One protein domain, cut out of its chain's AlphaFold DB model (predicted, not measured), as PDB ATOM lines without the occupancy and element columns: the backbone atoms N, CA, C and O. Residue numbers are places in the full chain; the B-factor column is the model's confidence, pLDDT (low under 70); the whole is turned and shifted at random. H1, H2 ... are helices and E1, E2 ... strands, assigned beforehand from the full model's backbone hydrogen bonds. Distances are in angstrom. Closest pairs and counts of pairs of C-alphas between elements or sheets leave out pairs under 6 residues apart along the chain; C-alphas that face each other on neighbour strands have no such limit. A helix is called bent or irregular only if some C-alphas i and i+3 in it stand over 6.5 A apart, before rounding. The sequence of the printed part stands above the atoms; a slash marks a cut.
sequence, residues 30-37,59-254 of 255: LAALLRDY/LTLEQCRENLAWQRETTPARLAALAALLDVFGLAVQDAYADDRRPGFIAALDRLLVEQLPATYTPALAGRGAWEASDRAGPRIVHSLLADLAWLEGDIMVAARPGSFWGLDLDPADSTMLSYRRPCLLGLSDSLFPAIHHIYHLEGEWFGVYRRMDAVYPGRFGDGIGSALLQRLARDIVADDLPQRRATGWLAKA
ATOM      1  N   LEU A  30      79.919 100.189 -23.381       95.31
ATOM      2  CA  LEU A  30      80.758  99.170 -22.736       95.31
ATOM      3  C   LEU A  30      81.942  98.762 -23.620       95.31
ATOM      4  O   LEU A  30      83.073  98.741 -23.147       95.31
ATOM      5  N   ALA A  31      81.711  98.490 -24.907       94.88
ATOM      6  CA  ALA A  31      82.777  98.112 -25.835       94.88
ATOM      7  C   ALA A  31      83.855  99.204 -25.956       94.88
ATOM      8  O   ALA A  31      85.043  98.892 -26.027       94.88
ATOM      9  N   ALA A  32      83.457 100.481 -25.927       95.75
ATOM     10  CA  ALA A  32      84.391 101.601 -25.937       95.75
ATOM     11  C   ALA A  32      85.226 101.685 -24.649       95.75
ATOM     12  O   ALA A  32      86.442 101.856 -24.752       95.75
ATOM     13  N   LEU A  33      84.593 101.537 -23.478       97.12
ATOM     14  CA  LEU A  33      85.252 101.544 -22.161       97.12
ATOM     15  C   LEU A  33      86.213 100.364 -21.992       97.12
ATOM     16  O   LEU A  33      87.281 100.510 -21.402       97.12
ATOM     17  N   LEU A  34      85.871  99.204 -22.560       97.00
ATOM     18  CA  LEU A  34      86.721  98.022 -22.492       97.00
ATOM     19  C   LEU A  34      88.079  98.198 -23.179       97.00
ATOM     20  O   LEU A  34      88.997  97.455 -22.860       97.00
ATOM     21  N   ARG A  35      88.254  99.177 -24.075       94.31
ATOM     22  CA  ARG A  35      89.556  99.423 -24.722       94.31
ATOM     23  C   ARG A  35      90.655  99.808 -23.732       94.31
ATOM     24  O   ARG A  35      91.800  99.425 -23.950       94.31
ATOM     25  N   ASP A  36      90.286 100.497 -22.655       95.31
ATOM     26  CA  ASP A  36      91.204 100.951 -21.605       95.31
ATOM     27  C   ASP A  36      91.113 100.082 -20.336       95.31
ATOM     28  O   ASP A  36      91.767 100.355 -19.327       95.31
ATOM     29  N   TYR A  37      90.301  99.021 -20.367       98.06
ATOM     30  CA  TYR A  37      90.114  98.129 -19.230       98.06
ATOM     31  C   TYR A  37      91.373  97.282 -18.991       98.06
ATOM     32  O   TYR A  37      91.957  96.761 -19.948       98.06
ATOM     33  N   LEU A  59      98.298  72.495 -19.372       91.81
ATOM     34  CA  LEU A  59      98.856  72.971 -18.118       91.81
ATOM     35  C   LEU A  59      99.179  71.812 -17.170       91.81
ATOM     36  O   LEU A  59      98.415  70.850 -17.014       91.81
ATOM     37  N   THR A  60     100.316  71.927 -16.487       93.69
ATOM     38  CA  THR A  60     100.640  71.067 -15.349       93.69
ATOM     39  C   THR A  60      99.786  71.448 -14.137       93.69
ATOM     40  O   THR A  60      99.260  72.555 -14.042       93.69
ATOM     41  N   LEU A  61      99.663  70.543 -13.161       93.44
ATOM     42  CA  LEU A  61      98.958  70.852 -11.910       93.44
ATOM     43  C   LEU A  61      99.594  72.038 -11.160       93.44
ATOM     44  O   LEU A  61      98.888  72.798 -10.505       93.44
ATOM     45  N   GLU A  62     100.912  72.194 -11.249       95.56
ATOM     46  CA  GLU A  62     101.638  73.316 -10.648       95.56
ATOM     47  C   GLU A  62     101.253  74.646 -11.307       95.56
ATOM     48  O   GLU A  62     100.848  75.569 -10.610       95.56
ATOM     49  N   GLN A  63     101.205  74.695 -12.640       95.94
ATOM     50  CA  GLN A  63     100.733  75.873 -13.374       95.94
ATOM     51  C   GLN A  63      99.275  76.225 -13.045       95.94
ATOM     52  O   GLN A  63      98.933  77.399 -12.905       95.94
ATOM     53  N   CYS A  64      98.404  75.224 -12.870       95.56
ATOM     54  CA  CYS A  64      97.029  75.454 -12.421       95.56
ATOM     55  C   CYS A  64      96.983  76.071 -11.010       95.56
ATOM     56  O   CYS A  64      96.176  76.967 -10.761       95.56
ATOM     57  N   ARG A  65      97.853  75.630 -10.090       96.31
ATOM     58  CA  ARG A  65      97.963  76.207  -8.737       96.31
ATOM     59  C   ARG A  65      98.492  77.633  -8.763       96.31
ATOM     60  O   ARG A  65      97.960  78.473  -8.045       96.31
ATOM     61  N   GLU A  66      99.479  77.919  -9.605       97.31
ATOM     62  CA  GLU A  66      99.985  79.279  -9.806       97.31
ATOM     63  C   GLU A  66      98.891  80.209 -10.346       97.31
ATOM     64  O   GLU A  66      98.726  81.318  -9.841       97.31
ATOM     65  N   ASN A  67      98.067  79.740 -11.289       96.00
ATOM     66  CA  ASN A  67      96.908  80.494 -11.769       96.00
ATOM     67  C   ASN A  67      95.866  80.752 -10.663       96.00
ATOM     68  O   ASN A  67      95.328  81.855 -10.585       96.00
ATOM     69  N   LEU A  68      95.583  79.772  -9.792       96.94
ATOM     70  CA  LEU A  68      94.683  79.959  -8.644       96.94
ATOM     71  C   LEU A  68      95.254  80.954  -7.623       96.94
ATOM     72  O   LEU A  68      94.523  81.814  -7.128       96.94
ATOM     73  N   ALA A  69      96.545  80.847  -7.301       97.69
ATOM     74  CA  ALA A  69      97.222  81.769  -6.393       97.69
ATOM     75  C   ALA A  69      97.171  83.202  -6.937       97.69
ATOM     76  O   ALA A  69      96.732  84.110  -6.232       97.69
ATOM     77  N   TRP A  70      97.499  83.372  -8.219       97.25
ATOM     78  CA  TRP A  70      97.392  84.646  -8.920       97.25
ATOM     79  C   TRP A  70      95.965  85.204  -8.913       97.25
ATOM     80  O   TRP A  70      95.777  86.389  -8.643       97.25
ATOM     81  N   GLN A  71      94.943  84.375  -9.162       96.69
ATOM     82  CA  GLN A  71      93.549  84.821  -9.092       96.69
ATOM     83  C   GLN A  71      93.241  85.382  -7.703       96.69
ATOM     84  O   GLN A  71      92.725  86.491  -7.590       96.69
ATOM     85  N   ARG A  72      93.564  84.642  -6.637       96.25
ATOM     86  CA  ARG A  72      93.292  85.078  -5.259       96.25
ATOM     87  C   ARG A  72      94.017  86.384  -4.924       96.25
ATOM     88  O   ARG A  72      93.411  87.274  -4.341       96.25
ATOM     89  N   GLU A  73      95.284  86.503  -5.315       97.62
ATOM     90  CA  GLU A  73      96.098  87.699  -5.076       97.62
ATOM     91  C   GLU A  73      95.564  88.924  -5.831       97.62
ATOM     92  O   GLU A  73      95.518  90.026  -5.287       97.62
ATOM     93  N   THR A  74      95.122  88.739  -7.076       97.12
ATOM     94  CA  THR A  74      94.692  89.851  -7.934       97.12
ATOM     95  C   THR A  74      93.227  90.234  -7.763       97.12
ATOM     96  O   THR A  74      92.885  91.383  -8.045       97.12
ATOM     97  N   THR A  75      92.370  89.334  -7.263       97.00
ATOM     98  CA  THR A  75      90.915  89.545  -7.143       97.00
ATOM     99  C   THR A  75      90.548  90.915  -6.547       97.00
ATOM    100  O   THR A  75      89.758  91.609  -7.180       97.00
ATOM    101  N   PRO A  76      91.139  91.402  -5.435       97.62
ATOM    102  CA  PRO A  76      90.790  92.719  -4.891       97.62
ATOM    103  C   PRO A  76      90.988  93.874  -5.887       97.62
ATOM    104  O   PRO A  76      90.102  94.709  -6.066       97.62
ATOM    105  N   ALA A  77      92.128  93.907  -6.586       98.25
ATOM    106  CA  ALA A  77      92.416  94.934  -7.588       98.25
ATOM    107  C   ALA A  77      91.503  94.807  -8.819       98.25
ATOM    108  O   ALA A  77      91.101  95.804  -9.419       98.25
ATOM    109  N   ARG A  78      91.150  93.573  -9.180       98.19
ATOM    110  CA  ARG A  78      90.271  93.257 -10.309       98.19
ATOM    111  C   ARG A  78      88.825  93.672 -10.037       98.19
ATOM    112  O   ARG A  78      88.218  94.328 -10.877       98.19
ATOM    113  N   LEU A  79      88.311  93.403  -8.837       98.44
ATOM    114  CA  LEU A  79      86.985  93.858  -8.411       98.44
ATOM    115  C   LEU A  79      86.909  95.382  -8.277       98.44
ATOM    116  O   LEU A  79      85.873  95.960  -8.589       98.44
ATOM    117  N   ALA A  80      88.000  96.054  -7.896       98.50
ATOM    118  CA  ALA A  80      88.059  97.515  -7.918       98.50
ATOM    119  C   ALA A  80      87.956  98.081  -9.348       98.50
ATOM    120  O   ALA A  80      87.239  99.057  -9.571       98.50
ATOM    121  N   ALA A  81      88.618  97.453 -10.329       98.50
ATOM    122  CA  ALA A  81      88.495  97.837 -11.737       98.50
ATOM    123  C   ALA A  81      87.071  97.609 -12.271       98.50
ATOM    124  O   ALA A  81      86.515  98.487 -12.933       98.50
ATOM    125  N   LEU A  82      86.455  96.471 -11.933       98.56
ATOM    126  CA  LEU A  82      85.063  96.188 -12.279       98.56
ATOM    127  C   LEU A  82      84.107  97.198 -11.632       98.56
ATOM    128  O   LEU A  82      83.204  97.694 -12.300       98.56
ATOM    129  N   ALA A  83      84.317  97.540 -10.361       98.50
ATOM    130  CA  ALA A  83      83.512  98.535  -9.662       98.50
ATOM    131  C   ALA A  83      83.597  99.908 -10.332       98.50
ATOM    132  O   ALA A  83      82.563 100.523 -10.567       98.50
ATOM    133  N   ALA A  84      84.798 100.354 -10.710       98.50
ATOM    134  CA  ALA A  84      84.975 101.604 -11.444       98.50
ATOM    135  C   ALA A  84      84.266 101.583 -12.809       98.50
ATOM    136  O   ALA A  84      83.655 102.573 -13.201       98.50
ATOM    137  N   LEU A  85      84.304 100.453 -13.526       98.38
ATOM    138  CA  LEU A  85      83.580 100.294 -14.789       98.38
ATOM    139  C   LEU A  85      82.058 100.356 -14.591       98.38
ATOM    140  O   LEU A  85      81.372 101.031 -15.355       98.38
ATOM    141  N   LEU A  86      81.523  99.653 -13.592       97.69
ATOM    142  CA  LEU A  86      80.082  99.600 -13.320       97.69
ATOM    143  C   LEU A  86      79.536 100.929 -12.773       97.69
ATOM    144  O   LEU A  86      78.402 101.293 -13.086       97.69
ATOM    145  N   ASP A  87      80.354 101.699 -12.055       98.12
ATOM    146  CA  ASP A  87      80.000 103.037 -11.564       98.12
ATOM    147  C   ASP A  87      79.699 104.020 -12.709       98.12
ATOM    148  O   ASP A  87      78.764 104.815 -12.625       98.12
ATOM    149  N   VAL A  88      80.382 103.886 -13.854       97.69
ATOM    150  CA  VAL A  88      80.104 104.670 -15.077       97.69
ATOM    151  C   VAL A  88      78.669 104.459 -15.594       97.69
ATOM    152  O   VAL A  88      78.121 105.332 -16.278       97.69
ATOM    153  N   PHE A  89      78.057 103.323 -15.250       96.94
ATOM    154  CA  PHE A  89      76.668 102.971 -15.551       96.94
ATOM    155  C   PHE A  89      75.721 103.164 -14.352       96.94
ATOM    156  O   PHE A  89      74.549 102.800 -14.434       96.94
ATOM    157  N   GLY A  90      76.198 103.745 -13.247       97.44
ATOM    158  CA  GLY A  90      75.415 103.990 -12.037       97.44
ATOM    159  C   GLY A  90      75.173 102.748 -11.176       97.44
ATOM    160  O   GLY A  90      74.221 102.729 -10.396       97.44
ATOM    161  N   LEU A  91      75.987 101.698 -11.321       97.31
ATOM    162  CA  LEU A  91      75.881 100.470 -10.532       97.31
ATOM    163  C   LEU A  91      76.965 100.437  -9.451       97.31
ATOM    164  O   LEU A  91      78.139 100.192  -9.730       97.31
ATOM    165  N   ALA A  92      76.557 100.599  -8.194       97.56
ATOM    166  CA  ALA A  92      77.456 100.469  -7.056       97.56
ATOM    167  C   ALA A  92      77.665  98.988  -6.699       97.56
ATOM    168  O   ALA A  92      76.777  98.344  -6.149       97.56
ATOM    169  N   VAL A  93      78.860  98.444  -6.955       96.19
ATOM    170  CA  VAL A  93      79.200  97.035  -6.639       96.19
ATOM    171  C   VAL A  93      78.965  96.674  -5.168       96.19
ATOM    172  O   VAL A  93      78.600  95.543  -4.863       96.19
ATOM    173  N   GLN A  94      79.089  97.636  -4.250       96.44
ATOM    174  CA  GLN A  94      78.823  97.424  -2.822       96.44
ATOM    175  C   GLN A  94      77.376  96.989  -2.533       96.44
ATOM    176  O   GLN A  94      77.108  96.332  -1.526       96.44
ATOM    177  N   ASP A  95      76.438  97.311  -3.423       96.56
ATOM    178  CA  ASP A  95      75.036  96.915  -3.299       96.56
ATOM    179  C   ASP A  95      74.860  95.407  -3.500       96.56
ATOM    180  O   ASP A  95      73.937  94.822  -2.940       96.56
ATOM    181  N   ALA A  96      75.778  94.755  -4.219       94.31
ATOM    182  CA  ALA A  96      75.779  93.310  -4.421       94.31
ATOM    183  C   ALA A  96      76.052  92.526  -3.123       94.31
ATOM    184  O   ALA A  96      75.645  91.371  -2.991       94.31
ATOM    185  N   TYR A  97      76.711  93.150  -2.143       95.12
ATOM    186  CA  TYR A  97      77.049  92.521  -0.865       95.12
ATOM    187  C   TYR A  97      75.966  92.714   0.202       95.12
ATOM    188  O   TYR A  97      75.891  91.911   1.129       95.12
ATOM    189  N   ALA A  98      75.094  93.715   0.063       95.19
ATOM    190  CA  ALA A  98      74.019  93.987   1.017       95.19
ATOM    191  C   ALA A  98      72.748  93.193   0.670       95.19
ATOM    192  O   ALA A  98      72.216  93.342  -0.426       95.19
ATOM    193  N   ASP A  99      72.244  92.368   1.594       90.81
ATOM    194  CA  ASP A  99      71.126  91.440   1.340       90.81
ATOM    195  C   ASP A  99      69.859  92.120   0.792       90.81
ATOM    196  O   ASP A  99      69.202  91.579  -0.097       90.81
ATOM    197  N   ASP A 100      69.531  93.310   1.290       93.94
ATOM    198  CA  ASP A 100      68.354  94.094   0.909       93.94
ATOM    199  C   ASP A 100      68.499  94.787  -0.456       93.94
ATOM    200  O   ASP A 100      67.512  94.963  -1.173       93.94
ATOM    201  N   ARG A 101      69.726  95.152  -0.849       94.75
ATOM    202  CA  ARG A 101      70.016  95.860  -2.111       94.75
ATOM    203  C   ARG A 101      70.442  94.928  -3.244       94.75
ATOM    204  O   ARG A 101      70.235  95.255  -4.416       94.75
ATOM    205  N   ARG A 102      70.965  93.746  -2.914       92.94
ATOM    206  CA  ARG A 102      71.501  92.766  -3.866       92.94
ATOM    207  C   ARG A 102      70.520  92.404  -4.986       92.94
ATOM    208  O   ARG A 102      70.951  92.433  -6.138       92.94
ATOM    209  N   PRO A 103      69.225  92.114  -4.740       90.69
ATOM    210  CA  PRO A 103      68.297  91.804  -5.830       90.69
ATOM    211  C   PRO A 103      68.153  92.952  -6.839       90.69
ATOM    212  O   PRO A 103      68.102  92.712  -8.044       90.69
ATOM    213  N   GLY A 104      68.137  94.199  -6.355       91.88
ATOM    214  CA  GLY A 104      68.066  95.393  -7.197       91.88
ATOM    215  C   GLY A 104      69.331  95.597  -8.028       91.88
ATOM    216  O   GLY A 104      69.234  95.829  -9.234       91.88
ATOM    217  N   PHE A 105      70.508  95.438  -7.410       93.88
ATOM    218  CA  PHE A 105      71.794  95.464  -8.113       93.88
ATOM    219  C   PHE A 105      71.844  94.411  -9.224       93.88
ATOM    220  O   PHE A 105      72.164  94.730 -10.365       93.88
ATOM    221  N   ILE A 106      71.470  93.169  -8.912       91.00
ATOM    222  CA  ILE A 106      71.494  92.052  -9.858       91.00
ATOM    223  C   ILE A 106      70.555  92.308 -11.043       91.00
ATOM    224  O   ILE A 106      70.957  92.126 -12.189       91.00
ATOM    225  N   ALA A 107      69.335  92.791 -10.794       89.38
ATOM    226  CA  ALA A 107      68.395  93.141 -11.859       89.38
ATOM    227  C   ALA A 107      68.868  94.335 -12.713       89.38
ATOM    228  O   ALA A 107      68.523  94.441 -13.892       89.38
ATOM    229  N   ALA A 108      69.631  95.268 -12.138       91.75
ATOM    230  CA  ALA A 108      70.247  96.363 -12.885       91.75
ATOM    231  C   ALA A 108      71.429  95.877 -13.737       91.75
ATOM    232  O   ALA A 108      71.507  96.230 -14.912       91.75
ATOM    233  N   LEU A 109      72.303  95.036 -13.173       91.88
ATOM    234  CA  LEU A 109      73.434  94.435 -13.877       91.88
ATOM    235  C   LEU A 109      72.964  93.579 -15.052       91.88
ATOM    236  O   LEU A 109      73.514  93.683 -16.143       91.88
ATOM    237  N   ASP A 110      71.922  92.780 -14.850       87.38
ATOM    238  CA  ASP A 110      71.350  91.946 -15.902       87.38
ATOM    239  C   ASP A 110      70.866  92.786 -17.093       87.38
ATOM    240  O   ASP A 110      71.304  92.576 -18.225       87.38
ATOM    241  N   ARG A 111      70.064  93.830 -16.828       88.06
ATOM    242  CA  ARG A 111      69.613  94.777 -17.861       88.06
ATOM    243  C   ARG A 111      70.782  95.445 -18.583       88.06
ATOM    244  O   ARG A 111      70.774  95.500 -19.810       88.06
ATOM    245  N   LEU A 112      71.788  95.905 -17.836       90.62
ATOM    246  CA  LEU A 112      72.990  96.513 -18.406       90.62
ATOM    247  C   LEU A 112      73.696  95.548 -19.365       90.62
ATOM    248  O   LEU A 112      74.064  95.937 -20.470       90.62
ATOM    249  N   LEU A 113      73.889  94.291 -18.964       89.00
ATOM    250  CA  LEU A 113      74.600  93.308 -19.776       89.00
ATOM    251  C   LEU A 113      73.786  92.879 -21.004       89.00
ATOM    252  O   LEU A 113      74.379  92.727 -22.071       89.00
ATOM    253  N   VAL A 114      72.459  92.737 -20.889       85.75
ATOM    254  CA  VAL A 114      71.559  92.508 -22.039       85.75
ATOM    255  C   VAL A 114      71.732  93.614 -23.081       85.75
ATOM    256  O   VAL A 114      71.792  93.336 -24.277       85.75
ATOM    257  N   GLU A 115      71.822  94.863 -22.632       88.12
ATOM    258  CA  GLU A 115      71.901  96.029 -23.507       88.12
ATOM    259  C   GLU A 115      73.301  96.229 -24.110       88.12
ATOM    260  O   GLU A 115      73.444  96.494 -25.305       88.12
ATOM    261  N   GLN A 116      74.346  96.106 -23.292       91.44
ATOM    262  CA  GLN A 116      75.686  96.587 -23.628       91.44
ATOM    263  C   GLN A 116      76.650  95.489 -24.082       91.44
ATOM    264  O   GLN A 116      77.543  95.747 -24.894       91.44
ATOM    265  N   LEU A 117      76.503  94.261 -23.575       89.62
ATOM    266  CA  LEU A 117      77.438  93.181 -23.880       89.62
ATOM    267  C   LEU A 117      77.379  92.701 -25.344       89.62
ATOM    268  O   LEU A 117      78.452  92.407 -25.878       89.62
ATOM    269  N   PRO A 118      76.223  92.680 -26.051       89.69
ATOM    270  CA  PRO A 118      76.172  92.265 -27.457       89.69
ATOM    271  C   PRO A 118      77.106  93.048 -28.386       89.69
ATOM    272  O   PRO A 118      77.645  92.478 -29.329       89.69
ATOM    273  N   ALA A 119      77.374  94.326 -28.103       91.12
ATOM    274  CA  ALA A 119      78.300  95.136 -28.897       91.12
ATOM    275  C   ALA A 119      79.771  94.683 -28.783       91.12
ATOM    276  O   ALA A 119      80.602  95.049 -29.611       91.12
ATOM    277  N   THR A 120      80.103  93.888 -27.762       91.62
ATOM    278  CA  THR A 120      81.435  93.285 -27.580       91.62
ATOM    279  C   THR A 120      81.556  91.920 -28.264       91.62
ATOM    280  O   THR A 120      82.666  91.406 -28.420       91.62
ATOM    281  N   TYR A 121      80.426  91.331 -28.670       90.81
ATOM    282  CA  TYR A 121      80.362  89.967 -29.165       90.81
ATOM    283  C   TYR A 121      81.011  89.816 -30.537       90.81
ATOM    284  O   TYR A 121      80.675  90.514 -31.493       90.81
ATOM    285  N   THR A 122      81.875  88.808 -30.667       90.25
ATOM    286  CA  THR A 122      82.264  88.279 -31.978       90.25
ATOM    287  C   THR A 122      82.349  86.749 -31.935       90.25
ATOM    288  O   THR A 122      82.884  86.195 -30.966       90.25
ATOM    289  N   PRO A 123      81.912  86.034 -32.994       89.62
ATOM    290  CA  PRO A 123      82.020  84.572 -33.052       89.62
ATOM    291  C   PRO A 123      83.455  84.053 -32.876       89.62
ATOM    292  O   PRO A 123      83.677  82.987 -32.307       89.62
ATOM    293  N   ALA A 124      84.451  84.827 -33.322       90.44
ATOM    294  CA  ALA A 124      85.863  84.481 -33.177       90.44
ATOM    295  C   ALA A 124      86.329  84.458 -31.710       90.44
ATOM    296  O   ALA A 124      87.196  83.659 -31.356       90.44
ATOM    297  N   LEU A 125      85.760  85.314 -30.855       90.81
ATOM    298  CA  LEU A 125      86.064  85.360 -29.420       90.81
ATOM    299  C   LEU A 125      85.240  84.343 -28.622       90.81
ATOM    300  O   LEU A 125      85.724  83.807 -27.634       90.81
ATOM    301  N   ALA A 126      84.034  84.016 -29.085       89.25
ATOM    302  CA  ALA A 126      83.147  83.021 -28.477       89.25
ATOM    303  C   ALA A 126      83.660  81.567 -28.566       89.25
ATOM    304  O   ALA A 126      83.136  80.665 -27.907       89.25
ATOM    305  N   GLY A 127      84.685  81.305 -29.382       87.12
ATOM    306  CA  GLY A 127      85.266  79.974 -29.539       87.12
ATOM    307  C   GLY A 127      85.982  79.482 -28.277       87.12
ATOM    308  O   GLY A 127      86.766  80.201 -27.669       87.12
ATOM    309  N   ARG A 128      85.800  78.208 -27.911       83.12
ATOM    310  CA  ARG A 128      86.448  77.611 -26.724       83.12
ATOM    311  C   ARG A 128      87.970  77.812 -26.707       83.12
ATOM    312  O   ARG A 128      88.503  78.325 -25.729       83.12
ATOM    313  N   GLY A 129      88.655  77.479 -27.801       83.31
ATOM    314  CA  GLY A 129      90.107  77.672 -27.902       83.31
ATOM    315  C   GLY A 129      90.528  79.146 -27.842       83.31
ATOM    316  O   GLY A 129      91.637  79.453 -27.413       83.31
ATOM    317  N   ALA A 130      89.634  80.071 -28.213       85.88
ATOM    318  CA  ALA A 130      89.885  81.507 -28.140       85.88
ATOM    319  C   ALA A 130      89.938  82.018 -26.693       85.88
ATOM    320  O   ALA A 130      90.677  82.967 -26.430       85.88
ATOM    321  N   TRP A 131      89.190  81.399 -25.777       88.00
ATOM    322  CA  TRP A 131      89.241  81.686 -24.343       88.00
ATOM    323  C   TRP A 131      90.448  81.036 -23.665       88.00
ATOM    324  O   TRP A 131      91.173  81.705 -22.936       88.00
ATOM    325  N   GLU A 132      90.725  79.766 -23.953       85.75
ATOM    326  CA  GLU A 132      91.799  79.003 -23.291       85.75
ATOM    327  C   GLU A 132      93.202  79.526 -23.610       85.75
ATOM    328  O   GLU A 132      94.068  79.588 -22.739       85.75
ATOM    329  N   ALA A 133      93.421  79.943 -24.857       84.94
ATOM    330  CA  ALA A 133      94.677  80.549 -25.285       84.94
ATOM    331  C   ALA A 133      94.733  82.068 -25.025       84.94
ATOM    332  O   ALA A 133      95.706  82.720 -25.404       84.94
ATOM    333  N   SER A 134      93.683  82.652 -24.439       89.25
ATOM    334  CA  SER A 134      93.529  84.100 -24.314       89.25
ATOM    335  C   SER A 134      94.553  84.700 -23.355       89.25
ATOM    336  O   SER A 134      94.681  84.277 -22.211       89.25
ATOM    337  N   ASP A 135      95.210  85.773 -23.782       90.81
ATOM    338  CA  ASP A 135      95.885  86.720 -22.887       90.81
ATOM    339  C   ASP A 135      94.908  87.693 -22.209       90.81
ATOM    340  O   ASP A 135      95.283  88.410 -21.286       90.81
ATOM    341  N   ARG A 136      93.646  87.677 -22.660       94.12
ATOM    342  CA  ARG A 136      92.538  88.524 -22.203       94.12
ATOM    343  C   ARG A 136      92.838  90.021 -22.376       94.12
ATOM    344  O   ARG A 136      92.298  90.844 -21.645       94.12
ATOM    345  N   ALA A 137      93.674  90.372 -23.352       94.75
ATOM    346  CA  ALA A 137      94.064  91.743 -23.664       94.75
ATOM    347  C   ALA A 137      93.628  92.149 -25.080       94.75
ATOM    348  O   ALA A 137      93.225  91.313 -25.896       94.75
ATOM    349  N   GLY A 138      93.701  93.452 -25.376       93.38
ATOM    350  CA  GLY A 138      93.413  93.999 -26.704       93.38
ATOM    351  C   GLY A 138      92.048  93.530 -27.236       93.38
ATOM    352  O   GLY A 138      91.051  93.658 -26.530       93.38
ATOM    353  N   PRO A 139      91.966  92.921 -28.435       92.12
ATOM    354  CA  PRO A 139      90.701  92.405 -28.968       92.12
ATOM    355  C   PRO A 139      90.000  91.352 -28.092       92.12
ATOM    356  O   PRO A 139      88.810  91.124 -28.263       92.12
ATOM    357  N   ARG A 140      90.709  90.693 -27.163       94.25
ATOM    358  CA  ARG A 140      90.165  89.668 -26.251       94.25
ATOM    359  C   ARG A 140      89.790  90.227 -24.878       94.25
ATOM    360  O   ARG A 140      89.515  89.448 -23.966       94.25
ATOM    361  N   ILE A 141      89.786  91.549 -24.706       97.12
ATOM    362  CA  ILE A 141      89.580  92.194 -23.405       97.12
ATOM    363  C   ILE A 141      88.228  91.866 -22.760       97.12
ATOM    364  O   ILE A 141      88.123  91.819 -21.537       97.12
ATOM    365  N   VAL A 142      87.214  91.520 -23.560       95.81
ATOM    366  CA  VAL A 142      85.922  91.024 -23.059       95.81
ATOM    367  C   VAL A 142      86.077  89.792 -22.158       95.81
ATOM    368  O   VAL A 142      85.349  89.656 -21.182       95.81
ATOM    369  N   HIS A 143      87.075  88.933 -22.390       96.31
ATOM    370  CA  HIS A 143      87.344  87.796 -21.504       96.31
ATOM    371  C   HIS A 143      87.813  88.233 -20.109       96.31
ATOM    372  O   HIS A 143      87.583  87.504 -19.150       96.31
ATOM    373  N   SER A 144      88.442  89.407 -19.976       97.88
ATOM    374  CA  SER A 144      88.782  89.974 -18.665       97.88
ATOM    375  C   SER A 144      87.538  90.431 -17.917       97.88
ATOM    376  O   SER A 144      87.402  90.122 -16.742       97.88
ATOM    377  N   LEU A 145      86.600  91.092 -18.606       97.38
ATOM    378  CA  LEU A 145      85.310  91.462 -18.017       97.38
ATOM    379  C   LEU A 145      84.540  90.226 -17.531       97.38
ATOM    380  O   LEU A 145      84.057  90.209 -16.405       97.38
ATOM    381  N   LEU A 146      84.448  89.181 -18.363       95.38
ATOM    382  CA  LEU A 146      83.758  87.937 -17.998       95.38
ATOM    383  C   LEU A 146      84.414  87.243 -16.795       95.38
ATOM    384  O   LEU A 146      83.706  86.717 -15.940       95.38
ATOM    385  N   ALA A 147      85.749  87.260 -16.714       96.06
ATOM    386  CA  ALA A 147      86.471  86.738 -15.559       96.06
ATOM    387  C   ALA A 147      86.172  87.548 -14.291       96.06
ATOM    388  O   ALA A 147      85.848  86.959 -13.265       96.06
ATOM    389  N   ASP A 148      86.200  88.880 -14.363       97.94
ATOM    390  CA  ASP A 148      85.927  89.720 -13.196       97.94
ATOM    391  C   ASP A 148      84.471  89.601 -12.720       97.94
ATOM    392  O   ASP A 148      84.224  89.612 -11.518       97.94
ATOM    393  N   LEU A 149      83.507  89.435 -13.633       95.88
ATOM    394  CA  LEU A 149      82.105  89.169 -13.287       95.88
ATOM    395  C   LEU A 149      81.943  87.816 -12.574       95.88
ATOM    396  O   LEU A 149      81.258  87.735 -11.554       95.88
ATOM    397  N   ALA A 150      82.631  86.777 -13.051       94.56
ATOM    398  CA  ALA A 150      82.678  85.480 -12.381       94.56
ATOM    399  C   ALA A 150      83.336  85.560 -10.995       94.56
ATOM    400  O   ALA A 150      82.914  84.883 -10.056       94.56
ATOM    401  N   TRP A 151      84.376  86.383 -10.858       96.50
ATOM    402  CA  TRP A 151      85.049  86.598  -9.583       96.50
ATOM    403  C   TRP A 151      84.195  87.399  -8.610       96.50
ATOM    404  O   TRP A 151      84.157  87.034  -7.441       96.50
ATOM    405  N   LEU A 152      83.459  88.411  -9.080       96.44
ATOM    406  CA  LEU A 152      82.486  89.143  -8.269       96.44
ATOM    407  C   LEU A 152      81.423  88.190  -7.726       96.44
ATOM    408  O   LEU A 152      81.131  88.201  -6.535       96.44
ATOM    409  N   GLU A 153      80.876  87.333  -8.586       94.94
ATOM    410  CA  GLU A 153      79.881  86.344  -8.183       94.94
ATOM    411  C   GLU A 153      80.413  85.405  -7.092       94.94
ATOM    412  O   GLU A 153      79.766  85.210  -6.061       94.94
ATOM    413  N   GLY A 154      81.611  84.850  -7.286       94.75
ATOM    414  CA  GLY A 154      82.201  83.965  -6.290       94.75
ATOM    415  C   GLY A 154      82.608  84.689  -5.004       94.75
ATOM    416  O   GLY A 154      82.477  84.109  -3.931       94.75
ATOM    417  N   ASP A 155      83.032  85.952  -5.075       96.25
ATOM    418  CA  ASP A 155      83.352  86.764  -3.895       96.25
ATOM    419  C   ASP A 155      82.101  87.073  -3.055       96.25
ATOM    420  O   ASP A 155      82.111  86.890  -1.836       96.25
ATOM    421  N   ILE A 156      80.978  87.412  -3.702       95.44
ATOM    422  CA  ILE A 156      79.672  87.564  -3.039       95.44
ATOM    423  C   ILE A 156      79.257  86.255  -2.359       95.44
ATOM    424  O   ILE A 156      78.805  86.270  -1.212       95.44
ATOM    425  N   MET A 157      79.418  85.117  -3.039       94.38
ATOM    426  CA  MET A 157      79.097  83.806  -2.468       94.38
ATOM    427  C   MET A 157      79.972  83.478  -1.255       94.38
ATOM    428  O   MET A 157      79.442  83.039  -0.236       94.38
ATOM    429  N   VAL A 158      81.283  83.734  -1.319       95.31
ATOM    430  CA  VAL A 158      82.203  83.531  -0.186       95.31
ATOM    431  C   VAL A 158      81.816  84.409   1.003       95.31
ATOM    432  O   VAL A 158      81.763  83.915   2.130       95.31
ATOM    433  N   ALA A 159      81.481  85.678   0.759       94.94
ATOM    434  CA  ALA A 159      81.024  86.592   1.802       94.94
ATOM    435  C   ALA A 159      79.705  86.125   2.445       94.94
ATOM    436  O   ALA A 159      79.563  86.148   3.668       94.94
ATOM    437  N   ALA A 160      78.750  85.660   1.636       93.56
ATOM    438  CA  ALA A 160      77.446  85.200   2.105       93.56
ATOM    439  C   ALA A 160      77.477  83.795   2.733       93.56
ATOM    440  O   ALA A 160      76.563  83.440   3.483       93.56
ATOM    441  N   ARG A 161      78.484  82.971   2.413       92.94
ATOM    442  CA  ARG A 161      78.636  81.582   2.876       92.94
ATOM    443  C   ARG A 161      80.042  81.337   3.430       92.94
ATOM    444  O   ARG A 161      80.849  80.667   2.769       92.94
ATOM    445  N   PRO A 162      80.327  81.824   4.657       87.19
ATOM    446  CA  PRO A 162      81.613  81.625   5.317       87.19
ATOM    447  C   PRO A 162      81.930  80.133   5.469       87.19
ATOM    448  O   PRO A 162      81.314  79.430   6.264       87.19
ATOM    449  N   GLY A 163      82.877  79.640   4.673       87.56
ATOM    450  CA  GLY A 163      83.218  78.217   4.576       87.56
ATOM    451  C   GLY A 163      83.414  77.768   3.133       87.56
ATOM    452  O   GLY A 163      84.298  76.953   2.867       87.56
ATOM    453  N   SER A 164      82.669  78.361   2.198       93.31
ATOM    454  CA  SER A 164      82.976  78.245   0.774       93.31
ATOM    455  C   SER A 164      84.302  78.933   0.438       93.31
ATOM    456  O   SER A 164      84.753  79.835   1.150       93.31
ATOM    457  N   PHE A 165      84.980  78.458  -0.605       94.38
ATOM    458  CA  PHE A 165      86.314  78.937  -0.957       94.38
ATOM    459  C   PHE A 165      86.642  78.695  -2.429       94.38
ATOM    460  O   PHE A 165      86.169  77.741  -3.043       94.38
ATOM    461  N   TRP A 166      87.510  79.536  -2.986       96.31
ATOM    462  CA  TRP A 166      88.123  79.293  -4.290       96.31
ATOM    463  C   TRP A 166      89.127  78.152  -4.200       96.31
ATOM    464  O   TRP A 166      90.000  78.199  -3.338       96.31
ATOM    465  N   GLY A 167      89.067  77.174  -5.095       96.31
ATOM    466  CA  GLY A 167      90.034  76.080  -5.195       96.31
ATOM    467  C   GLY A 167      90.166  75.567  -6.625       96.31
ATOM    468  O   GLY A 167      89.594  76.137  -7.549       96.31
ATOM    469  N   LEU A 168      90.929  74.496  -6.816       96.12
ATOM    470  CA  LEU A 168      90.966  73.748  -8.067       96.12
ATOM    471  C   LEU A 168      89.959  72.607  -8.027       96.12
ATOM    472  O   LEU A 168      89.900  71.862  -7.049       96.12
ATOM    473  N   ASP A 169      89.246  72.412  -9.127       94.56
ATOM    474  CA  ASP A 169      88.514  71.171  -9.341       94.56
ATOM    475  C   ASP A 169      89.515  70.034  -9.544       94.56
ATOM    476  O   ASP A 169      90.219  69.966 -10.553       94.56
ATOM    477  N   LEU A 170      89.620  69.169  -8.542       93.94
ATOM    478  CA  LEU A 170      90.440  67.968  -8.595       93.94
ATOM    479  C   LEU A 170      89.585  66.717  -8.410       93.94
ATOM    480  O   LEU A 170      90.142  65.673  -8.054       93.94
ATOM    481  N   ASP A 171      88.272  66.808  -8.646       91.31
ATOM    482  CA  ASP A 171      87.410  65.642  -8.560       91.31
ATOM    483  C   ASP A 171      87.836  64.621  -9.631       91.31
ATOM    484  O   ASP A 171      87.933  64.950 -10.818       91.31
ATOM    485  N   PRO A 172      88.150  63.367  -9.255       88.19
ATOM    486  CA  PRO A 172      88.479  62.335 -10.230       88.19
ATOM    487  C   PRO A 172      87.376  62.102 -11.270       88.19
ATOM    488  O   PRO A 172      87.698  61.743 -12.408       88.19
ATOM    489  N   ALA A 173      86.104  62.312 -10.907       88.44
ATOM    490  CA  ALA A 173      84.971  62.193 -11.822       88.44
ATOM    491  C   ALA A 173      85.056  63.210 -12.971       88.44
ATOM    492  O   ALA A 173      84.700  62.891 -14.106       88.44
ATOM    493  N   ASP A 174      85.635  64.380 -12.703       88.38
ATOM    494  CA  ASP A 174      85.785  65.458 -13.671       88.38
ATOM    495  C   ASP A 174      87.086  65.372 -14.469       88.38
ATOM    496  O   ASP A 174      87.315  66.187 -15.348       88.38
ATOM    497  N   SER A 175      87.925  64.349 -14.273       86.88
ATOM    498  CA  SER A 175      89.249  64.238 -14.921       86.88
ATOM    499  C   SER A 175      89.260  64.290 -16.459       86.88
ATOM    500  O   SER A 175      90.303  64.564 -17.059       86.88
ATOM    501  N   THR A 176      88.119  64.042 -17.106       81.56
ATOM    502  CA  THR A 176      87.939  64.151 -18.566       81.56
ATOM    503  C   THR A 176      87.189  65.415 -18.995       81.56
ATOM    504  O   THR A 176      87.094  65.716 -20.187       81.56
ATOM    505  N   MET A 177      86.669  66.174 -18.033       83.88
ATOM    506  CA  MET A 177      85.919  67.399 -18.245       83.88
ATOM    507  C   MET A 177      86.864  68.576 -18.485       83.88
ATOM    508  O   MET A 177      87.979  68.659 -17.973       83.88
ATOM    509  N   LEU A 178      86.373  69.552 -19.250       78.81
ATOM    510  CA  LEU A 178      87.072  70.817 -19.512       78.81
ATOM    511  C   LEU A 178      87.431  71.579 -18.228       78.81
ATOM    512  O   LEU A 178      88.350  72.405 -18.194       78.81
ATOM    513  N   SER A 179      86.600  71.366 -17.223       84.38
ATOM    514  CA  SER A 179      86.552  72.069 -15.962       84.38
ATOM    515  C   SER A 179      87.612  71.589 -14.970       84.38
ATOM    516  O   SER A 179      88.007  72.359 -14.095       84.38
ATOM    517  N   TYR A 180      88.157  70.390 -15.199       89.81
ATOM    518  CA  TYR A 180      89.209  69.805 -14.386       89.81
ATOM    519  C   TYR A 180      90.398  70.750 -14.236       89.81
ATOM    520  O   TYR A 180      90.824  71.391 -15.198       89.81
ATOM    521  N   ARG A 181      90.946  70.837 -13.024       92.88
ATOM    522  CA  ARG A 181      92.051  71.715 -12.605       92.88
ATOM    523  C   ARG A 181      91.833  73.201 -12.897       92.88
ATOM    524  O   ARG A 181      92.800  73.963 -12.903       92.88
ATOM    525  N   ARG A 182      90.593  73.647 -13.128       91.50
ATOM    526  CA  ARG A 182      90.277  75.081 -13.169       91.50
ATOM    527  C   ARG A 182      90.043  75.616 -11.766       91.50
ATOM    528  O   ARG A 182      89.480  74.899 -10.936       91.50
ATOM    529  N   PRO A 183      90.383  76.894 -11.534       94.69
ATOM    530  CA  PRO A 183      89.799  77.642 -10.441       94.69
ATOM    531  C   PRO A 183      88.267  77.542 -10.467       94.69
ATOM    532  O   PRO A 183      87.630  77.718 -11.510       94.69
ATOM    533  N   CYS A 184      87.686  77.222  -9.322       95.56
ATOM    534  CA  CYS A 184      86.255  77.054  -9.116       95.56
ATOM    535  C   CYS A 184      85.898  77.415  -7.673       95.56
ATOM    536  O   CYS A 184      86.764  77.455  -6.795       95.56
ATOM    537  N   LEU A 185      84.622  77.695  -7.435       95.56
ATOM    538  CA  LEU A 185      84.098  77.879  -6.091       95.56
ATOM    539  C   LEU A 185      83.658  76.517  -5.535       95.56
ATOM    540  O   LEU A 185      82.920  75.776  -6.186       95.56
ATOM    541  N   LEU A 186      84.143  76.204  -4.335       94.81
ATOM    542  CA  LEU A 186      83.995  74.925  -3.645       94.81
ATOM    543  C   LEU A 186      83.405  75.119  -2.244       94.81
ATOM    544  O   LEU A 186      83.374  76.224  -1.702       94.81
ATOM    545  N   GLY A 187      83.002  74.009  -1.624       92.19
ATOM    546  CA  GLY A 187      82.539  73.976  -0.232       92.19
ATOM    547  C   GLY A 187      81.046  74.239  -0.051       92.19
ATOM    548  O   GLY A 187      80.599  74.431   1.079       92.19
ATOM    549  N   LEU A 188      80.285  74.227  -1.145       92.25
ATOM    550  CA  LEU A 188      78.839  74.419  -1.154       92.25
ATOM    551  C   LEU A 188      78.096  73.104  -1.432       92.25
ATOM    552  O   LEU A 188      78.606  72.209  -2.116       92.25
ATOM    553  N   SER A 189      76.878  73.014  -0.913       90.19
ATOM    554  CA  SER A 189      75.901  71.962  -1.199       90.19
ATOM    555  C   SER A 189      74.507  72.565  -1.337       90.19
ATOM    556  O   SER A 189      74.189  73.550  -0.666       90.19
ATOM    557  N   ASP A 190      73.658  71.940  -2.148       87.69
ATOM    558  CA  ASP A 190      72.263  72.348  -2.285       87.69
ATOM    559  C   ASP A 190      71.458  71.924  -1.053       87.69
ATOM    560  O   ASP A 190      71.413  70.743  -0.708       87.69
ATOM    561  N   SER A 191      70.778  72.867  -0.402       84.69
ATOM    562  CA  SER A 191      69.923  72.579   0.761       84.69
ATOM    563  C   SER A 191      68.775  71.603   0.464       84.69
ATOM    564  O   SER A 191      68.290  70.941   1.379       84.69
ATOM    565  N   LEU A 192      68.347  71.479  -0.797       83.94
ATOM    566  CA  LEU A 192      67.313  70.530  -1.220       83.94
ATOM    567  C   LEU A 192      67.895  69.164  -1.606       83.94
ATOM    568  O   LEU A 192      67.182  68.161  -1.566       83.94
ATOM    569  N   PHE A 193      69.180  69.114  -1.969       81.25
ATOM    570  CA  PHE A 193      69.886  67.901  -2.395       81.25
ATOM    571  C   PHE A 193      71.286  67.819  -1.757       81.25
ATOM    572  O   PHE A 193      72.290  67.816  -2.469       81.25
ATOM    573  N   PRO A 194      71.381  67.696  -0.420       72.19
ATOM    574  CA  PRO A 194      72.635  67.874   0.323       72.19
ATOM    575  C   PRO A 194      73.704  66.810   0.035       72.19
ATOM    576  O   PRO A 194      74.865  66.987   0.385       72.19
ATOM    577  N   ALA A 195      73.334  65.706  -0.622       69.88
ATOM    578  CA  ALA A 195      74.275  64.685  -1.076       69.88
ATOM    579  C   ALA A 195      75.114  65.125  -2.294       69.88
ATOM    580  O   ALA A 195      76.097  64.459  -2.626       69.88
ATOM    581  N   ILE A 196      74.721  66.205  -2.980       68.81
ATOM    582  CA  ILE A 196      75.401  66.731  -4.164       68.81
ATOM    583  C   ILE A 196      76.212  67.960  -3.752       68.81
ATOM    584  O   ILE A 196      75.680  68.937  -3.222       68.81
ATOM    585  N   HIS A 197      77.515  67.911  -4.015       72.88
ATOM    586  CA  HIS A 197      78.412  69.036  -3.784       72.88
ATOM    587  C   HIS A 197      78.547  69.822  -5.061       72.88
ATOM    588  O   HIS A 197      78.683  69.255  -6.145       72.88
ATOM    589  N   HIS A 198      78.516  71.135  -4.912       83.38
ATOM    590  CA  HIS A 198      78.560  72.021  -6.047       83.38
ATOM    591  C   HIS A 198      79.999  72.465  -6.274       83.38
ATOM    592  O   HIS A 198      80.631  73.072  -5.406       83.38
ATOM    593  N   ILE A 199      80.505  72.128  -7.457       90.88
ATOM    594  CA  ILE A 199      81.728  72.686  -8.018       90.88
ATOM    595  C   ILE A 199      81.282  73.740  -9.026       90.88
ATOM    596  O   ILE A 199      80.749  73.422 -10.089       90.88
ATOM    597  N   TYR A 200      81.457  75.010  -8.675       92.50
ATOM    598  CA  TYR A 200      81.018  76.107  -9.529       92.50
ATOM    599  C   TYR A 200      82.173  76.637 -10.368       92.50
ATOM    600  O   TYR A 200      83.063  77.344  -9.886       92.50
ATOM    601  N   HIS A 201      82.135  76.331 -11.662       92.25
ATOM    602  CA  HIS A 201      83.091  76.825 -12.651       92.25
ATOM    603  C   HIS A 201      82.647  78.176 -13.209       92.25
ATOM    604  O   HIS A 201      82.425  78.307 -14.412       92.25
ATOM    605  N   LEU A 202      82.524  79.171 -12.327       93.00
ATOM    606  CA  LEU A 202      81.901  80.464 -12.625       93.00
ATOM    607  C   LEU A 202      82.457  81.103 -13.907       93.00
ATOM    608  O   LEU A 202      81.690  81.462 -14.792       93.00
ATOM    609  N   GLU A 203      83.780  81.148 -14.092       92.06
ATOM    610  CA  GLU A 203      84.360  81.721 -15.319       92.06
ATOM    611  C   GLU A 203      83.917  80.965 -16.586       92.06
ATOM    612  O   GLU A 203      83.602  81.570 -17.611       92.06
ATOM    613  N   GLY A 204      83.844  79.632 -16.515       89.25
ATOM    614  CA  GLY A 204      83.369  78.798 -17.619       89.25
ATOM    615  C   GLY A 204      81.878  78.968 -17.905       89.25
ATOM    616  O   GLY A 204      81.465  78.883 -19.061       89.25
ATOM    617  N   GLU A 205      81.073  79.245 -16.882       88.69
ATOM    618  CA  GLU A 205      79.652  79.552 -17.033       88.69
ATOM    619  C   GLU A 205      79.439  80.914 -17.695       88.69
ATOM    620  O   GLU A 205      78.712  80.994 -18.688       88.69
ATOM    621  N   TRP A 206      80.139  81.949 -17.224       89.62
ATOM    622  CA  TRP A 206      80.133  83.291 -17.811       89.62
ATOM    623  C   TRP A 206      80.591  83.274 -19.271       89.62
ATOM    624  O   TRP A 206      79.927  83.828 -20.152       89.62
ATOM    625  N   PHE A 207      81.668  82.546 -19.568       89.62
ATOM    626  CA  PHE A 207      82.088  82.317 -20.946       89.62
ATOM    627  C   PHE A 207      81.047  81.522 -21.747       89.62
ATOM    628  O   PHE A 207      80.776  81.829 -22.907       89.62
ATOM    629  N   GLY A 208      80.422  80.510 -21.143       87.25
ATOM    630  CA  GLY A 208      79.358  79.726 -21.764       87.25
ATOM    631  C   GLY A 208      78.132  80.562 -22.131       87.25
ATOM    632  O   GLY A 208      77.496  80.293 -23.151       87.25
ATOM    633  N   VAL A 209      77.808  81.582 -21.334       84.62
ATOM    634  CA  VAL A 209      76.769  82.568 -21.642       84.62
ATOM    635  C   VAL A 209      77.178  83.429 -22.836       84.62
ATOM    636  O   VAL A 209      76.434  83.471 -23.815       84.62
ATOM    637  N   TYR A 210      78.377  84.016 -22.816       88.06
ATOM    638  CA  TYR A 210      78.901  84.799 -23.940       88.06
ATOM    639  C   TYR A 210      78.942  83.988 -25.246       88.06
ATOM    640  O   TYR A 210      78.495  84.455 -26.290       88.06
ATOM    641  N   ARG A 211      79.373  82.723 -25.181       87.50
ATOM    642  CA  ARG A 211      79.416  81.813 -26.333       87.50
ATOM    643  C   ARG A 211      78.051  81.575 -26.974       87.50
ATOM    644  O   ARG A 211      78.000  81.298 -28.161       87.50
ATOM    645  N   ARG A 212      76.968  81.616 -26.198       83.88
ATOM    646  CA  ARG A 212      75.607  81.323 -26.677       83.88
ATOM    647  C   ARG A 212      74.881  82.547 -27.231       83.88
ATOM    648  O   ARG A 212      73.725  82.415 -27.616       83.88
ATOM    649  N   MET A 213      75.517  83.718 -27.281       80.56
ATOM    650  CA  MET A 213      74.888  84.930 -27.815       80.56
ATOM    651  C   MET A 213      74.493  84.820 -29.296       80.56
ATOM    652  O   MET A 213      73.597  85.534 -29.728       80.56
ATOM    653  N   ASP A 214      75.109  83.922 -30.070       71.19
ATOM    654  CA  ASP A 214      74.693  83.621 -31.449       71.19
ATOM    655  C   ASP A 214      73.422  82.759 -31.539       71.19
ATOM    656  O   ASP A 214      72.658  82.875 -32.496       71.19
ATOM    657  N   ALA A 215      73.198  81.890 -30.555       63.31
ATOM    658  CA  ALA A 215      72.101  80.928 -30.511       63.31
ATOM    659  C   ALA A 215      70.886  81.428 -29.709       63.31
ATOM    660  O   ALA A 215      69.793  80.869 -29.817       63.31
ATOM    661  N   VAL A 216      71.074  82.450 -28.873       54.47
ATOM    662  CA  VAL A 216      70.071  82.973 -27.945       54.47
ATOM    663  C   VAL A 216      69.497  84.270 -28.508       54.47
ATOM    664  O   VAL A 216      70.209  85.255 -28.671       54.47
ATOM    665  N   TYR A 217      68.187  84.280 -28.781       47.69
ATOM    666  CA  TYR A 217      67.449  85.515 -29.059       47.69
ATOM    667  C   TYR A 217      67.797  86.579 -28.000       47.69
ATOM    668  O   TYR A 217      67.812  86.227 -26.816       47.69
ATOM    669  N   PRO A 218      67.967  87.863 -28.370       50.06
ATOM    670  CA  PRO A 218      68.364  88.951 -27.463       50.06
ATOM    671  C   PRO A 218      67.471  89.188 -26.217       50.06
ATOM    672  O   PRO A 218      67.728  90.114 -25.461       50.06
ATOM    673  N   GLY A 219      66.451  88.360 -25.960       44.09
ATOM    674  CA  GLY A 219      65.585  88.415 -24.777       44.09
ATOM    675  C   GLY A 219      65.739  87.284 -23.747       44.09
ATOM    676  O   GLY A 219      65.121  87.380 -22.697       44.09
ATOM    677  N   ARG A 220      66.521  86.216 -23.996       48.59
ATOM    678  CA  ARG A 220      66.739  85.114 -23.012       48.59
ATOM    679  C   ARG A 220      68.101  85.146 -22.321       48.59
ATOM    680  O   ARG A 220      68.418  84.286 -21.505       48.59
ATOM    681  N   PHE A 221      68.917  86.134 -22.660       48.94
ATOM    682  CA  PHE A 221      70.198  86.378 -22.013       48.94
ATOM    683  C   PHE A 221      70.026  86.747 -20.522       48.94
ATOM    684  O   PHE A 221      70.836  86.318 -19.702       48.94
ATOM    685  N   GLY A 222      68.922  87.425 -20.169       48.19
ATOM    686  CA  GLY A 222      68.614  87.847 -18.793       48.19
ATOM    687  C   GLY A 222      68.207  86.727 -17.820       48.19
ATOM    688  O   GLY A 222      68.316  86.855 -16.601       48.19
ATOM    689  N   ASP A 223      67.815  85.559 -18.339       51.69
ATOM    690  CA  ASP A 223      67.509  84.396 -17.493       51.69
ATOM    691  C   ASP A 223      68.788  83.730 -16.936       51.69
ATOM    692  O   ASP A 223      68.712  82.916 -16.017       51.69
ATOM    693  N   GLY A 224      69.966  84.045 -17.495       53.03
ATOM    694  CA  GLY A 224      71.213  83.329 -17.212       53.03
ATOM    695  C   GLY A 224      72.143  83.984 -16.192       53.03
ATOM    696  O   GLY A 224      72.791  83.268 -15.437       53.03
ATOM    697  N   ILE A 225      72.244  85.313 -16.177       53.31
ATOM    698  CA  ILE A 225      73.383  85.990 -15.541       53.31
ATOM    699  C   ILE A 225      73.079  86.443 -14.118       53.31
ATOM    700  O   ILE A 225      73.773  86.052 -13.183       53.31
ATOM    701  N   GLY A 226      72.036  87.254 -13.935       55.81
ATOM    702  CA  GLY A 226      71.677  87.725 -12.599       55.81
ATOM    703  C   GLY A 226      70.923  86.678 -11.775       55.81
ATOM    704  O   GLY A 226      71.133  86.520 -10.570       55.81
ATOM    705  N   SER A 227      70.056  85.916 -12.443       63.22
ATOM    706  CA  SER A 227      69.150  84.963 -11.798       63.22
ATOM    707  C   SER A 227      69.878  83.799 -11.120       63.22
ATOM    708  O   SER A 227      69.430  83.334 -10.070       63.22
ATOM    709  N   ALA A 228      71.013  83.352 -11.670       79.69
ATOM    710  CA  ALA A 228      71.771  82.233 -11.116       79.69
ATOM    711  C   ALA A 228      72.342  82.554  -9.725       79.69
ATOM    712  O   ALA A 228      72.190  81.742  -8.813       79.69
ATOM    713  N   LEU A 229      72.908  83.750  -9.518       85.06
ATOM    714  CA  LEU A 229      73.460  84.149  -8.219       85.06
ATOM    715  C   LEU A 229      72.379  84.211  -7.130       85.06
ATOM    716  O   LEU A 229      72.578  83.688  -6.037       85.06
ATOM    717  N   LEU A 230      71.208  84.797  -7.411       85.38
ATOM    718  CA  LEU A 230      70.109  84.824  -6.433       85.38
ATOM    719  C   LEU A 230      69.612  83.415  -6.090       85.38
ATOM    720  O   LEU A 230      69.343  83.128  -4.925       85.38
ATOM    721  N   GLN A 231      69.517  82.526  -7.082       86.62
ATOM    722  CA  GLN A 231      69.138  81.130  -6.855       86.62
ATOM    723  C   GLN A 231      70.183  80.384  -6.019       86.62
ATOM    724  O   GLN A 231      69.811  79.680  -5.081       86.62
ATOM    725  N   ARG A 232      71.474  80.574  -6.311       89.69
ATOM    726  CA  ARG A 232      72.596  80.029  -5.532       89.69
ATOM    727  C   ARG A 232      72.548  80.512  -4.093       89.69
ATOM    728  O   ARG A 232      72.526  79.707  -3.175       89.69
ATOM    729  N   LEU A 233      72.396  81.814  -3.877       89.38
ATOM    730  CA  LEU A 233      72.259  82.386  -2.537       89.38
ATOM    731  C   LEU A 233      70.990  81.934  -1.807       89.38
ATOM    732  O   LEU A 233      70.961  81.966  -0.583       89.38
ATOM    733  N   ALA A 234      69.934  81.525  -2.505       89.12
ATOM    734  CA  ALA A 234      68.744  80.981  -1.858       89.12
ATOM    735  C   ALA A 234      68.900  79.497  -1.487       89.12
ATOM    736  O   ALA A 234      68.324  79.054  -0.495       89.12
ATOM    737  N   ARG A 235      69.647  78.724  -2.285       89.69
ATOM    738  CA  ARG A 235      69.689  77.257  -2.196       89.69
ATOM    739  C   ARG A 235      70.955  76.714  -1.566       89.69
ATOM    740  O   ARG A 235      70.878  75.735  -0.827       89.69
ATOM    741  N   ASP A 236      72.092  77.320  -1.870       91.19
ATOM    742  CA  ASP A 236      73.386  76.808  -1.466       91.19
ATOM    743  C   ASP A 236      73.679  77.180  -0.024       91.19
ATOM    744  O   ASP A 236      73.559  78.332   0.413       91.19
ATOM    745  N   ILE A 237      74.117  76.168   0.703       90.31
ATOM    746  CA  ILE A 237      74.634  76.260   2.059       90.31
ATOM    747  C   ILE A 237      76.060  75.721   2.071       90.31
ATOM    748  O   ILE A 237      76.500  75.049   1.136       90.31
ATOM    749  N   VAL A 238      76.805  76.033   3.128       90.06
ATOM    750  CA  VAL A 238      78.103  75.390   3.351       90.06
ATOM    751  C   VAL A 238      77.851  73.912   3.628       90.06
ATOM    752  O   VAL A 238      76.968  73.584   4.413       90.06
ATOM    753  N   ALA A 239      78.617  73.032   2.985       88.00
ATOM    754  CA  ALA A 239      78.483  71.598   3.213       88.00
ATOM    755  C   ALA A 239      78.837  71.246   4.670       88.00
ATOM    756  O   ALA A 239      79.940  71.550   5.132       88.00
ATOM    757  N   ASP A 240      77.929  70.577   5.384       86.56
ATOM    758  CA  ASP A 240      78.087  70.264   6.815       86.56
ATOM    759  C   ASP A 240      79.323  69.396   7.110       86.56
ATOM    760  O   ASP A 240      79.956  69.502   8.161       86.56
ATOM    761  N   ASP A 241      79.712  68.553   6.156       86.06
ATOM    762  CA  ASP A 241      80.862  67.655   6.245       86.06
ATOM    763  C   ASP A 241      82.142  68.238   5.613       86.06
ATOM    764  O   ASP A 241      83.154  67.541   5.455       86.06
ATOM    765  N   LEU A 242      82.142  69.536   5.290       87.06
ATOM    766  CA  LEU A 242      83.277  70.215   4.672       87.06
ATOM    767  C   LEU A 242      84.599  70.046   5.447       87.06
ATOM    768  O   LEU A 242      85.612  69.763   4.801       87.06
ATOM    769  N   PRO A 243      84.655  70.157   6.794       87.50
ATOM    770  CA  PRO A 243      85.900  69.933   7.530       87.50
ATOM    771  C   PRO A 243      86.490  68.534   7.304       87.50
ATOM    772  O   PRO A 243      87.694  68.400   7.077       87.50
ATOM    773  N   GLN A 244      85.651  67.494   7.291       85.69
ATOM    774  CA  GLN A 244      86.080  66.111   7.060       85.69
ATOM    775  C   GLN A 244      86.632  65.923   5.638       85.69
ATOM    776  O   GLN A 244      87.653  65.259   5.441       85.69
ATOM    777  N   ARG A 245      86.005  66.560   4.648       81.25
ATOM    778  CA  ARG A 245      86.461  66.549   3.248       81.25
ATOM    779  C   ARG A 245      87.739  67.343   3.035       81.25
ATOM    780  O   ARG A 245      88.573  66.987   2.217       81.25
ATOM    781  N   ARG A 246      87.945  68.427   3.777       85.19
ATOM    782  CA  ARG A 246      89.226  69.144   3.735       85.19
ATOM    783  C   ARG A 246      90.349  68.347   4.396       85.19
ATOM    784  O   ARG A 246      91.502  68.532   4.027       85.19
ATOM    785  N   ALA A 247      90.022  67.447   5.322       85.31
ATOM    786  CA  ALA A 247      90.987  66.544   5.939       85.31
ATOM    787  C   ALA A 247      91.295  65.297   5.084       85.31
ATOM    788  O   ALA A 247      92.347  64.683   5.266       85.31
ATOM    789  N   THR A 248      90.405  64.900   4.165       77.44
ATOM    790  CA  THR A 248      90.505  63.627   3.427       77.44
ATOM    791  C   THR A 248      90.062  63.743   1.963       77.44
ATOM    792  O   THR A 248      89.130  64.459   1.634       77.44
ATOM    793  N   GLY A 249      90.694  63.006   1.045       84.38
ATOM    794  CA  GLY A 249      90.275  62.979  -0.366       84.38
ATOM    795  C   GLY A 249      90.868  64.097  -1.233       84.38
ATOM    796  O   GLY A 249      91.949  64.619  -0.950       84.38
ATOM    797  N   TRP A 250      90.207  64.411  -2.353       89.19
ATOM    798  CA  TRP A 250      90.734  65.356  -3.348       89.19
ATOM    799  C   TRP A 250      90.626  66.817  -2.899       89.19
ATOM    800  O   TRP A 250      91.505  67.615  -3.223       89.19
ATOM    801  N   LEU A 251      89.613  67.154  -2.093       88.38
ATOM    802  CA  LEU A 251      89.365  68.521  -1.631       88.38
ATOM    803  C   LEU A 251      90.487  69.041  -0.717       88.38
ATOM    804  O   LEU A 251      90.810  70.226  -0.743       88.38
ATOM    805  N   ALA A 252      91.163  68.145   0.006       87.12
ATOM    806  CA  ALA A 252      92.382  68.453   0.754       87.12
ATOM    807  C   ALA A 252      93.522  68.996  -0.134       87.12
ATOM    808  O   ALA A 252      94.397  69.714   0.341       87.12
ATOM    809  N   LYS A 253      93.526  68.652  -1.430       89.81
ATOM    810  CA  LYS A 253      94.560  69.031  -2.409       89.81
ATOM    811  C   LYS A 253      94.145  70.195  -3.313       89.81
ATOM    812  O   LYS A 253      94.962  70.619  -4.131       89.81
ATOM    813  N   ALA A 254      92.896  70.652  -3.197       88.44
ATOM    814  CA  ALA A 254      92.276  71.659  -4.057       88.44
ATOM    815  C   ALA A 254      92.674  73.103  -3.709       88.44
ATOM    816  O   ALA A 254      92.333  74.020  -4.454       88.44
TER     817      ALA A 254
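AT A GLANCE: This is residues 30 to 37 and 59 to 254 of the 255 residues of an uncharacterized protein of Alphaproteobacteria bacterium (UniProt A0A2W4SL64). A small, strongly twisted sheet of four strands stands at one end of a mostly helical body, and the long helix H7, near the centre of the whole, runs slantwise over one of its faces. Bent H2 reaches from beside E1 with H2a to cross H7 with H2b; H8 and H9 also pack on H7, while H4 joins H1, H3 and H9 on the side away from the sheet. The 204 printed residues include ten named helices and four named strands, in the order H1 to H7, E1 to E3, H8, H9, E4, H10: mixed, helices and strands. The sheet is antiparallel and branched at E2; the whole is compact, with a radius of gyration of the C-alphas of 16.9 A and spans of 48 by 41 by 33 A.

IN THESE COORDINATES: Look first for the strands: E1, residues 165 to 168; E2, 183 to 190, 20.1 A long; E3, 193 to 200, 15.6 A; E4, 236 to 238. Find C-alpha 142 at (85.922, 91.024, -23.059); from there H7 runs 27.2 A to residue 160. H2, residues 61 to 87, was assigned as one helix by its hydrogen bonds but is bent, with C-alphas 73 and 76 7.3 A apart: H2a is 61 to 73, H2b 76 to 87. H4, 102 to 120, spans 25.7 A and is only just irregular, with C-alphas 115 and 118 6.9 A apart; H8, 202 to 214, spans 20.4 A and is irregular, with C-alphas 211 and 214 7.2 A apart. The shorter helices are H1, 30 to 36, from (80.758, 99.170, -22.736); H3, 93 to 96; H5, 123 to 126; H6, 128 to 132; H9, 226 to 235; and H10, 242 to 247, ending at (90.987, 66.544, 5.939).

HOW THE PARTS SIT: E1, E2 and E3 form a meander, each strand the antiparallel neighbour of the one before; look for N 165 and O 186 at 3.0 A, and N 185 and O 200 at 2.9 A. E4 is antiparallel to E2, with N 189 and O 237 at 2.9 A; E1 and E4 lie on one side of E2, E3 on the other. H7 is over E2 at a height over the sheet of 10.3 A; H9, on the same face, stands up from the sheet. H2a, H8 and H10 only graze the sheet. H7 touches H8 at a steep tilt of 44 degrees, opposite ways, closest at C-alphas 150 and 203, 5.1 A apart. H7 touches H2b, about perpendicular at 73 degrees, closest at C-alphas 78 and 148, 6.3 A. H4 touches H9 (closest C-alphas 106 and 226, 5.1 A), H1 (31 and 120, 5.3 A) and H3 (96 and 102, 4.3 A). H5 touches H8, with C-alphas 126 and 211 4.5 A apart; H6 is close to H8 but not clearly touching, with C-alphas 131 and 207 7.9 A apart. Every O i to N i+4 pair is within hydrogen-bond range in H2a, H2b, H6, H7 and H10, against 12 of 15 in H4, 7 of 9 in H8, 5 of 6 in H9 and 1 of 3 in H1, where 3 of 4 O i to N i+3 pairs are; H3 and H5 are too short for such a pair.

THE WHOLE: The two C-alphas farthest apart, of Ala 32 and Gln 244, are 48.5 A apart. Residues 38 to 58 are not printed, and C-alphas 37 and 59 are 26.7 A apart across the cut. The links E1 to E2 and H8 to H9 are long. Confidence is low, with pLDDT under 70, at residues 195 to 196 and 215 to 227.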